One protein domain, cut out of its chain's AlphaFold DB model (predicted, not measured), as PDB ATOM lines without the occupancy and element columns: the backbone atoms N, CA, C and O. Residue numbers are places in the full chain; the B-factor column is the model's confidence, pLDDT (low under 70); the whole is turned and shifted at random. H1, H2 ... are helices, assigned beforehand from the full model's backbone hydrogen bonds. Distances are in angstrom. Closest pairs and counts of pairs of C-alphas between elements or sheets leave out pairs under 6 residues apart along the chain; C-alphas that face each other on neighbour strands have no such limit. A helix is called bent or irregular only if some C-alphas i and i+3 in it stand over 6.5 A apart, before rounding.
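This is residues 263 to 321 of the 321 residues of the protein "ABC transporter ATP-binding protein" of Kocuria subflava (UniProt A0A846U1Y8). One long helix, H1, makes the longest axis, and after its far end the chain folds back as an irregular stretch without a named element, residues 291 to 305, that leads to the short helix H2. The beginning of H1, residues 263 to 269, sticks out, and the last residues, 316 to 321, run off as a tail across the direction of H1. The printed part has 59 residues with two named helices, H1 then H2, and no named strand; the class is all helix. The whole is loose, with a radius of gyration of the C-alphas of 13.6 A, and elongated, with spans of 42 by 27 by 21 A.

H1, residues 263 to 290, stands free over residues 263 to 269: no C-alpha eight or more residues away along the chain comes within 10 A of theirs. H2, residues 306 to 310, is apart from H1, with no C-alpha of the one within 8 A of the other. Every O i to N i+4 pair of H1 is within hydrogen-bond range; in H2 it is 0 of 1, beside 2 of 2 O i to N i+3 pairs.

H1 begins with C-alpha 263 at (58.620, 26.245, -37.445) and ends with C-alpha 290 at (34.394, -3.503, -51.640), 40.9 A from first to last C-alpha. H2 runs 8.1 A from Pro 306 to Asp 310, whose C-alpha is at (25.102, 17.280, -36.435). Neither helix is bent.

The two C-alphas farthest apart are those of Gln 263 and Gly 292, at 43.5 A. The printed part has no cut and ends at Arg 321, the chain's last residue. The link from H1 to H2 is long, with 15 residues. The mean pLDDT of the printed part is 82.9; residue 306 and residues 318 to 321 are under 70.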
ATOM      1  N   GLN A 263      59.787  26.005 -36.600       92.00
ATOM      2  CA  GLN A 263      58.620  26.245 -37.445       92.00
ATOM      3  C   GLN A 263      58.578  25.296 -38.647       92.00
ATOM      4  O   GLN A 263      57.513  24.770 -38.973       92.00
ATOM      5  N   ARG A 264      59.720  25.080 -39.312       92.88
ATOM      6  CA  ARG A 264      59.830  24.159 -40.449       92.88
ATOM      7  C   ARG A 264      59.528  22.724 -40.026       92.88
ATOM      8  O   ARG A 264      58.691  22.080 -40.649       92.88
ATOM      9  N   GLU A 265      60.140  22.252 -38.941       92.38
ATOM     10  CA  GLU A 265      59.905  20.904 -38.402       92.38
ATOM     11  C   GLU A 265      58.439  20.678 -38.021       92.38
ATOM     12  O   GLU A 265      57.874  19.624 -38.325       92.38
ATOM     13  N   GLN A 266      57.807  21.673 -37.392       90.56
ATOM     14  CA  GLN A 266      56.388  21.613 -37.061       90.56
ATOM     15  C   GLN A 266      55.528  21.511 -38.326       90.56
ATOM     16  O   GLN A 266      54.663  20.638 -38.391       90.56
ATOM     17  N   ASN A 267      55.766  22.363 -39.328       89.81
ATOM     18  CA  ASN A 267      54.989  22.360 -40.571       89.81
ATOM     19  C   ASN A 267      55.090  21.008 -41.279       89.81
ATOM     20  O   ASN A 267      54.071  20.408 -41.607       89.81
ATOM     21  N   GLU A 268      56.305  20.480 -41.433       92.25
ATOM     22  CA  GLU A 268      56.508  19.175 -42.057       92.25
ATOM     23  C   GLU A 268      55.845  18.037 -41.267       92.25
ATOM     24  O   GLU A 268      55.289  17.105 -41.849       92.25
ATOM     25  N   ARG A 269      55.904  18.078 -39.927       90.06
ATOM     26  CA  ARG A 269      55.250  17.081 -39.068       90.06
ATOM     27  C   ARG A 269      53.737  17.106 -39.253       90.06
ATOM     28  O   ARG A 269      53.122  16.048 -39.381       90.06
ATOM     29  N   VAL A 270      53.155  18.300 -39.261       87.44
ATOM     30  CA  VAL A 270      51.722  18.505 -39.466       87.44
ATOM     31  C   VAL A 270      51.298  18.012 -40.847       87.44
ATOM     32  O   VAL A 270      50.349  17.238 -40.943       87.44
ATOM     33  N   GLU A 271      52.016  18.397 -41.904       88.75
ATOM     34  CA  GLU A 271      51.723  17.964 -43.273       88.75
ATOM     35  C   GLU A 271      51.777  16.442 -43.407       88.75
ATOM     36  O   GLU A 271      50.805  15.835 -43.861       88.75
ATOM     37  N   ARG A 272      52.858  15.806 -42.930       90.50
ATOM     38  CA  ARG A 272      52.994  14.341 -42.940       90.50
ATOM     39  C   ARG A 272      51.836  13.660 -42.214       90.50
ATOM     40  O   ARG A 272      51.265  12.706 -42.736       90.50
ATOM     41  N   ARG A 273      51.451  14.162 -41.037       88.62
ATOM     42  CA  ARG A 273      50.332  13.606 -40.263       88.62
ATOM     43  C   ARG A 273      49.001  13.715 -41.011       88.62
ATOM     44  O   ARG A 273      48.234  12.759 -41.009       88.62
ATOM     45  N   LEU A 274      48.716  14.855 -41.640       87.75
ATOM     46  CA  LEU A 274      47.461  15.062 -42.374       87.75
ATOM     47  C   LEU A 274      47.364  14.189 -43.623       87.75
ATOM     48  O   LEU A 274      46.278  13.698 -43.923       87.75
ATOM     49  N   VAL A 275      48.478  13.996 -44.336       91.19
ATOM     50  CA  VAL A 275      48.540  13.084 -45.487       91.19
ATOM     51  C   VAL A 275      48.191  11.666 -45.044       91.19
ATOM     52  O   VAL A 275      47.239  11.098 -45.570       91.19
ATOM     53  N   LEU A 276      48.860  11.154 -44.005       91.19
ATOM     54  CA  LEU A 276      48.603   9.808 -43.482       91.19
ATOM     55  C   LEU A 276      47.136   9.613 -43.073       91.19
ATOM     56  O   LEU A 276      46.513   8.632 -43.465       91.19
ATOM     57  N   LYS A 277      46.543  10.573 -42.352       88.69
ATOM     58  CA  LYS A 277      45.130  10.478 -41.945       88.69
ATOM     59  C   LYS A 277      44.159  10.445 -43.129       88.69
ATOM     60  O   LYS A 277      43.119   9.790 -43.061       88.69
ATOM     61  N   ARG A 278      44.459  11.178 -44.206       89.56
ATOM     62  CA  ARG A 278      43.637  11.168 -45.429       89.56
ATOM     63  C   ARG A 278      43.756   9.832 -46.154       89.56
ATOM     64  O   ARG A 278      42.726   9.256 -46.486       89.56
ATOM     65  N   GLU A 279      44.972   9.313 -46.302       92.94
ATOM     66  CA  GLU A 279      45.228   7.997 -46.899       92.94
ATOM     67  C   GLU A 279      44.527   6.870 -46.120       92.94
ATOM     68  O   GLU A 279      43.900   5.996 -46.716       92.94
ATOM     69  N   GLU A 280      44.558   6.914 -44.784       91.25
ATOM     70  CA  GLU A 280      43.839   5.959 -43.931       91.25
ATOM     71  C   GLU A 280      42.322   6.002 -44.166       91.25
ATOM     72  O   GLU A 280      41.685   4.952 -44.294       91.25
ATOM     73  N   ARG A 281      41.732   7.202 -44.273       90.75
ATOM     74  CA  ARG A 281      40.300   7.354 -44.572       90.75
ATOM     75  C   ARG A 281      39.936   6.878 -45.970       90.75
ATOM     76  O   ARG A 281      38.891   6.251 -46.126       90.75
ATOM     77  N   GLU A 282      40.765   7.166 -46.967       91.81
ATOM     78  CA  GLU A 282      40.563   6.705 -48.343       91.81
ATOM     79  C   GLU A 282      40.616   5.178 -48.425       91.81
ATOM     80  O   GLU A 282      39.735   4.558 -49.025       91.81
ATOM     81  N   LYS A 283      41.586   4.558 -47.747       93.06
ATOM     82  CA  LYS A 283      41.698   3.102 -47.659       93.06
ATOM     83  C   LYS A 283      40.480   2.479 -46.973       93.06
ATOM     84  O   LYS A 283      39.895   1.542 -47.508       93.06
ATOM     85  N   ALA A 284      40.055   3.022 -45.832       90.94
ATOM     86  CA  ALA A 284      38.873   2.535 -45.118       90.94
ATOM     87  C   ALA A 284      37.582   2.694 -45.945       90.94
ATOM     88  O   ALA A 284      36.712   1.820 -45.919       90.94
ATOM     89  N   ALA A 285      37.466   3.783 -46.714       90.88
ATOM     90  CA  ALA A 285      36.358   3.994 -47.638       90.88
ATOM     91  C   ALA A 285      36.358   2.968 -48.783       90.88
ATOM     92  O   ALA A 285      35.299   2.432 -49.113       90.88
ATOM     93  N   ALA A 286      37.527   2.658 -49.351       92.19
ATOM     94  CA  ALA A 286      37.675   1.637 -50.386       92.19
ATOM     95  C   ALA A 286      37.297   0.237 -49.866       92.19
ATOM     96  O   ALA A 286      36.484  -0.445 -50.486       92.19
ATOM     97  N   GLU A 287      37.786  -0.154 -48.687       93.25
ATOM     98  CA  GLU A 287      37.461  -1.442 -48.049       93.25
ATOM     99  C   GLU A 287      35.966  -1.582 -47.700       93.25
ATOM    100  O   GLU A 287      35.412  -2.684 -47.691       93.25
ATOM    101  N   ALA A 288      35.288  -0.481 -47.366       90.75
ATOM    102  CA  ALA A 288      33.839  -0.477 -47.161       90.75
ATOM    103  C   ALA A 288      33.083  -0.608 -48.493       90.75
ATOM    104  O   ALA A 288      32.137  -1.391 -48.585       90.75
ATOM    105  N   ALA A 289      33.532   0.093 -49.539       91.81
ATOM    106  CA  ALA A 289      32.948   0.006 -50.875       91.81
ATOM    107  C   ALA A 289      33.068  -1.410 -51.468       91.81
ATOM    108  O   ALA A 289      32.104  -1.908 -52.046       91.81
ATOM    109  N   GLU A 290      34.199  -2.093 -51.258       93.88
ATOM    110  CA  GLU A 290      34.394  -3.503 -51.640       93.88
ATOM    111  C   GLU A 290      33.399  -4.450 -50.950       93.88
ATOM    112  O   GLU A 290      32.982  -5.452 -51.530       93.88
ATOM    113  N   ARG A 291      32.965  -4.111 -49.731       93.62
ATOM    114  CA  ARG A 291      31.932  -4.843 -48.980       93.62
ATOM    115  C   ARG A 291      30.502  -4.409 -49.319       93.62
ATOM    116  O   ARG A 291      29.556  -4.979 -48.780       93.62
ATOM    117  N   GLY A 292      30.323  -3.422 -50.201       91.88
ATOM    118  CA  GLY A 292      29.018  -2.828 -50.505       91.88
ATOM    119  C   GLY A 292      28.428  -2.011 -49.347       91.88
ATOM    120  O   GLY A 292      27.218  -1.789 -49.303       91.88
ATOM    121  N   GLU A 293      29.259  -1.577 -48.399       90.75
ATOM    122  CA  GLU A 293      28.863  -0.823 -47.209       90.75
ATOM    123  C   GLU A 293      29.078   0.687 -47.411       90.75
ATOM    124  O   GLU A 293      30.055   1.127 -48.021       90.75
ATOM    125  N   LYS A 294      28.189   1.520 -46.847       87.44
ATOM    126  CA  LYS A 294      28.397   2.977 -46.791       87.44
ATOM    127  C   LYS A 294      29.470   3.297 -45.746       87.44
ATOM    128  O   LYS A 294      29.271   3.058 -44.552       87.44
ATOM    129  N   TYR A 295      30.577   3.897 -46.178       87.81
ATOM    130  CA  TYR A 295      31.579   4.439 -45.265       87.81
ATOM    131  C   TYR A 295      31.128   5.788 -44.706       87.81
ATOM    132  O   TYR A 295      30.783   6.698 -45.455       87.81
ATOM    133  N   VAL A 296      31.162   5.911 -43.383       87.06
ATOM    134  CA  VAL A 296      31.035   7.190 -42.679       87.06
ATOM    135  C   VAL A 296      32.175   7.216 -41.662       87.06
ATOM    136  O   VAL A 296      32.171   6.337 -40.782       87.06
ATOM    137  N   PRO A 297      33.154   8.130 -41.807       85.56
ATOM    138  CA  PRO A 297      34.320   8.202 -40.936       85.56
ATOM    139  C   PRO A 297      33.928   8.613 -39.517       85.56
ATOM    140  O   PRO A 297      32.911   9.267 -39.298       85.56
ATOM    141  N   GLU A 298      34.756   8.256 -38.541       84.62
ATOM    142  CA  GLU A 298      34.692   8.895 -37.226       84.62
ATOM    143  C   GLU A 298      35.194  10.336 -37.324       84.62
ATOM    144  O   GLU A 298      36.143  10.615 -38.067       84.62
ATOM    145  N   TYR A 299      34.557  11.236 -36.573       81.56
ATOM    146  CA  TYR A 299      34.948  12.639 -36.504       81.56
ATOM    147  C   TYR A 299      36.412  12.780 -36.088       81.56
ATOM    148  O   TYR A 299      36.827  12.304 -35.027       81.56
ATOM    149  N   ASP A 300      37.176  13.481 -36.919       80.19
ATOM    150  CA  ASP A 300      38.553  13.851 -36.660       80.19
ATOM    151  C   ASP A 300      38.660  15.379 -36.571       80.19
ATOM    152  O   ASP A 300      38.470  16.082 -37.575       80.19
ATOM    153  N   PRO A 301      39.040  15.921 -35.400       74.81
ATOM    154  CA  PRO A 301      39.211  17.348 -35.227       74.81
ATOM    155  C   PRO A 301      40.402  17.931 -36.014       74.81
ATOM    156  O   PRO A 301      40.704  19.105 -35.875       74.81
ATOM    157  N   GLU A 302      41.113  17.175 -36.839       78.25
ATOM    158  CA  GLU A 302      42.094  17.705 -37.796       78.25
ATOM    159  C   GLU A 302      41.586  17.743 -39.237       78.25
ATOM    160  O   GLU A 302      42.169  18.460 -40.050       78.25
ATOM    161  N   LEU A 303      40.521  17.004 -39.559       80.88
ATOM    162  CA  LEU A 303      40.033  16.857 -40.931       80.88
ATOM    163  C   LEU A 303      38.635  17.441 -41.162       80.88
ATOM    164  O   LEU A 303      38.393  17.946 -42.253       80.88
ATOM    165  N   ASP A 304      37.748  17.400 -40.167       79.06
ATOM    166  CA  ASP A 304      36.316  17.703 -40.359       79.06
ATOM    167  C   ASP A 304      35.922  19.067 -39.793       79.06
ATOM    168  O   ASP A 304      36.711  19.661 -39.065       79.06
ATOM    169  N   ASP A 305      34.716  19.570 -40.056       75.31
ATOM    170  CA  ASP A 305      34.158  20.729 -39.345       75.31
ATOM    171  C   ASP A 305      33.340  20.236 -38.131       75.31
ATOM    172  O   ASP A 305      32.621  19.245 -38.260       75.31
ATOM    173  N   PRO A 306      33.406  20.862 -36.935       67.31
ATOM    174  CA  PRO A 306      32.511  20.511 -35.830       67.31
ATOM    175  C   PRO A 306      31.024  20.483 -36.207       67.31
ATOM    176  O   PRO A 306      30.290  19.672 -35.651       67.31
ATOM    177  N   ALA A 307      30.583  21.323 -37.153       71.38
ATOM    178  CA  ALA A 307      29.205  21.325 -37.647       71.38
ATOM    179  C   ALA A 307      28.805  20.005 -38.332       71.38
ATOM    180  O   ALA A 307      27.621  19.689 -38.422       71.38
ATOM    181  N   ASP A 308      29.773  19.204 -38.786       77.56
ATOM    182  CA  ASP A 308      29.498  17.895 -39.373       77.56
ATOM    183  C   ASP A 308      29.032  16.874 -38.314       77.56
ATOM    184  O   ASP A 308      28.386  15.896 -38.671       77.56
ATOM    185  N   LEU A 309      29.272  17.106 -37.012       71.25
ATOM    186  CA  LEU A 309      28.776  16.241 -35.923       71.25
ATOM    187  C   LEU A 309      27.246  16.216 -35.796       71.25
ATOM    188  O   LEU A 309      26.711  15.305 -35.151       71.25
ATOM    189  N   ASP A 310      26.564  17.206 -36.375       74.25
ATOM    190  CA  ASP A 310      25.102  17.280 -36.435       74.25
ATOM    191  C   ASP A 310      24.533  16.504 -37.640       74.25
ATOM    192  O   ASP A 310      23.325  16.273 -37.714       74.25
ATOM    193  N   ASP A 311      25.398  16.048 -38.555       79.25
ATOM    194  CA  ASP A 311      25.052  15.273 -39.744       79.25
ATOM    195  C   ASP A 311      25.665  13.862 -39.673       79.25
ATOM    196  O   ASP A 311      26.822  13.615 -40.030       79.25
ATOM    197  N   ALA A 312      24.847  12.900 -39.235       76.50
ATOM    198  CA  ALA A 312      25.247  11.503 -39.066       76.50
ATOM    199  C   ALA A 312      25.657  10.802 -40.377       76.50
ATOM    200  O   ALA A 312      26.225   9.706 -40.323       76.50
ATOM    201  N   ASP A 313      25.381  11.404 -41.539       79.25
ATOM    202  CA  ASP A 313      25.823  10.895 -42.834       79.25
ATOM    203  C   ASP A 313      27.236  11.353 -43.212       79.25
ATOM    204  O   ASP A 313      27.854  10.722 -44.075       79.25
ATOM    205  N   LYS A 314      27.761  12.406 -42.572       79.94
ATOM    206  CA  LYS A 314      29.111  12.933 -42.826       79.94
ATOM    207  C   LYS A 314      30.157  12.347 -41.898       79.94
ATOM    208  O   LYS A 314      31.183  11.862 -42.368       79.94
ATOM    209  N   VAL A 315      29.900  12.389 -40.594       79.44
ATOM    210  CA  VAL A 315      30.807  11.852 -39.578       79.44
ATOM    211  C   VAL A 315      30.017  11.156 -38.482       79.44
ATOM    212  O   VAL A 315      28.947  11.584 -38.056       79.44
ATOM    213  N   LYS A 316      30.574  10.065 -37.972       79.94
ATOM    214  CA  LYS A 316      30.098   9.445 -36.742       79.94
ATOM    215  C   LYS A 316      30.742  10.166 -35.568       79.94
ATOM    216  O   LYS A 316      31.956  10.374 -35.554       79.94
ATOM    217  N   ARG A 317      29.945  10.471 -34.539       70.50
ATOM    218  CA  ARG A 317      30.495  10.751 -33.207       70.50
ATOM    219  C   ARG A 317      31.399   9.585 -32.826       70.50
ATOM    220  O   ARG A 317      30.989   8.433 -32.986       70.50
ATOM    221  N   THR A 318      32.601   9.883 -32.343       58.72
ATOM    222  CA  THR A 318      33.511   8.878 -31.797       58.72
ATOM    223  C   THR A 318      32.750   8.144 -30.699       58.72
ATOM    224  O   THR A 318      32.484   8.708 -29.637       58.72
ATOM    225  N   LYS A 319      32.289   6.918 -30.970       44.16
ATOM    226  CA  LYS A 319      31.673   6.109 -29.923       44.16
ATOM    227  C   LYS A 319      32.814   5.745 -28.991       44.16
ATOM    228  O   LYS A 319      33.741   5.073 -29.427       44.16
ATOM    229  N   GLY A 320      32.761   6.228 -27.747       42.25
ATOM    230  CA  GLY A 320      33.586   5.673 -26.679       42.25
ATOM    231  C   GLY A 320      33.374   4.166 -26.706       42.25
ATOM    232  O   GLY A 320      32.247   3.709 -26.511       42.25
ATOM    233  N   ARG A 321      34.406   3.442 -27.119       32.97
ATOM    234  CA  ARG A 321      34.396   1.995 -27.245       32.97
ATOM    235  C   ARG A 321      35.222   1.429 -26.116       32.97
ATOM    236  O   ARG A 321      36.288   2.025 -25.861       32.97
TER     237      ARG A 321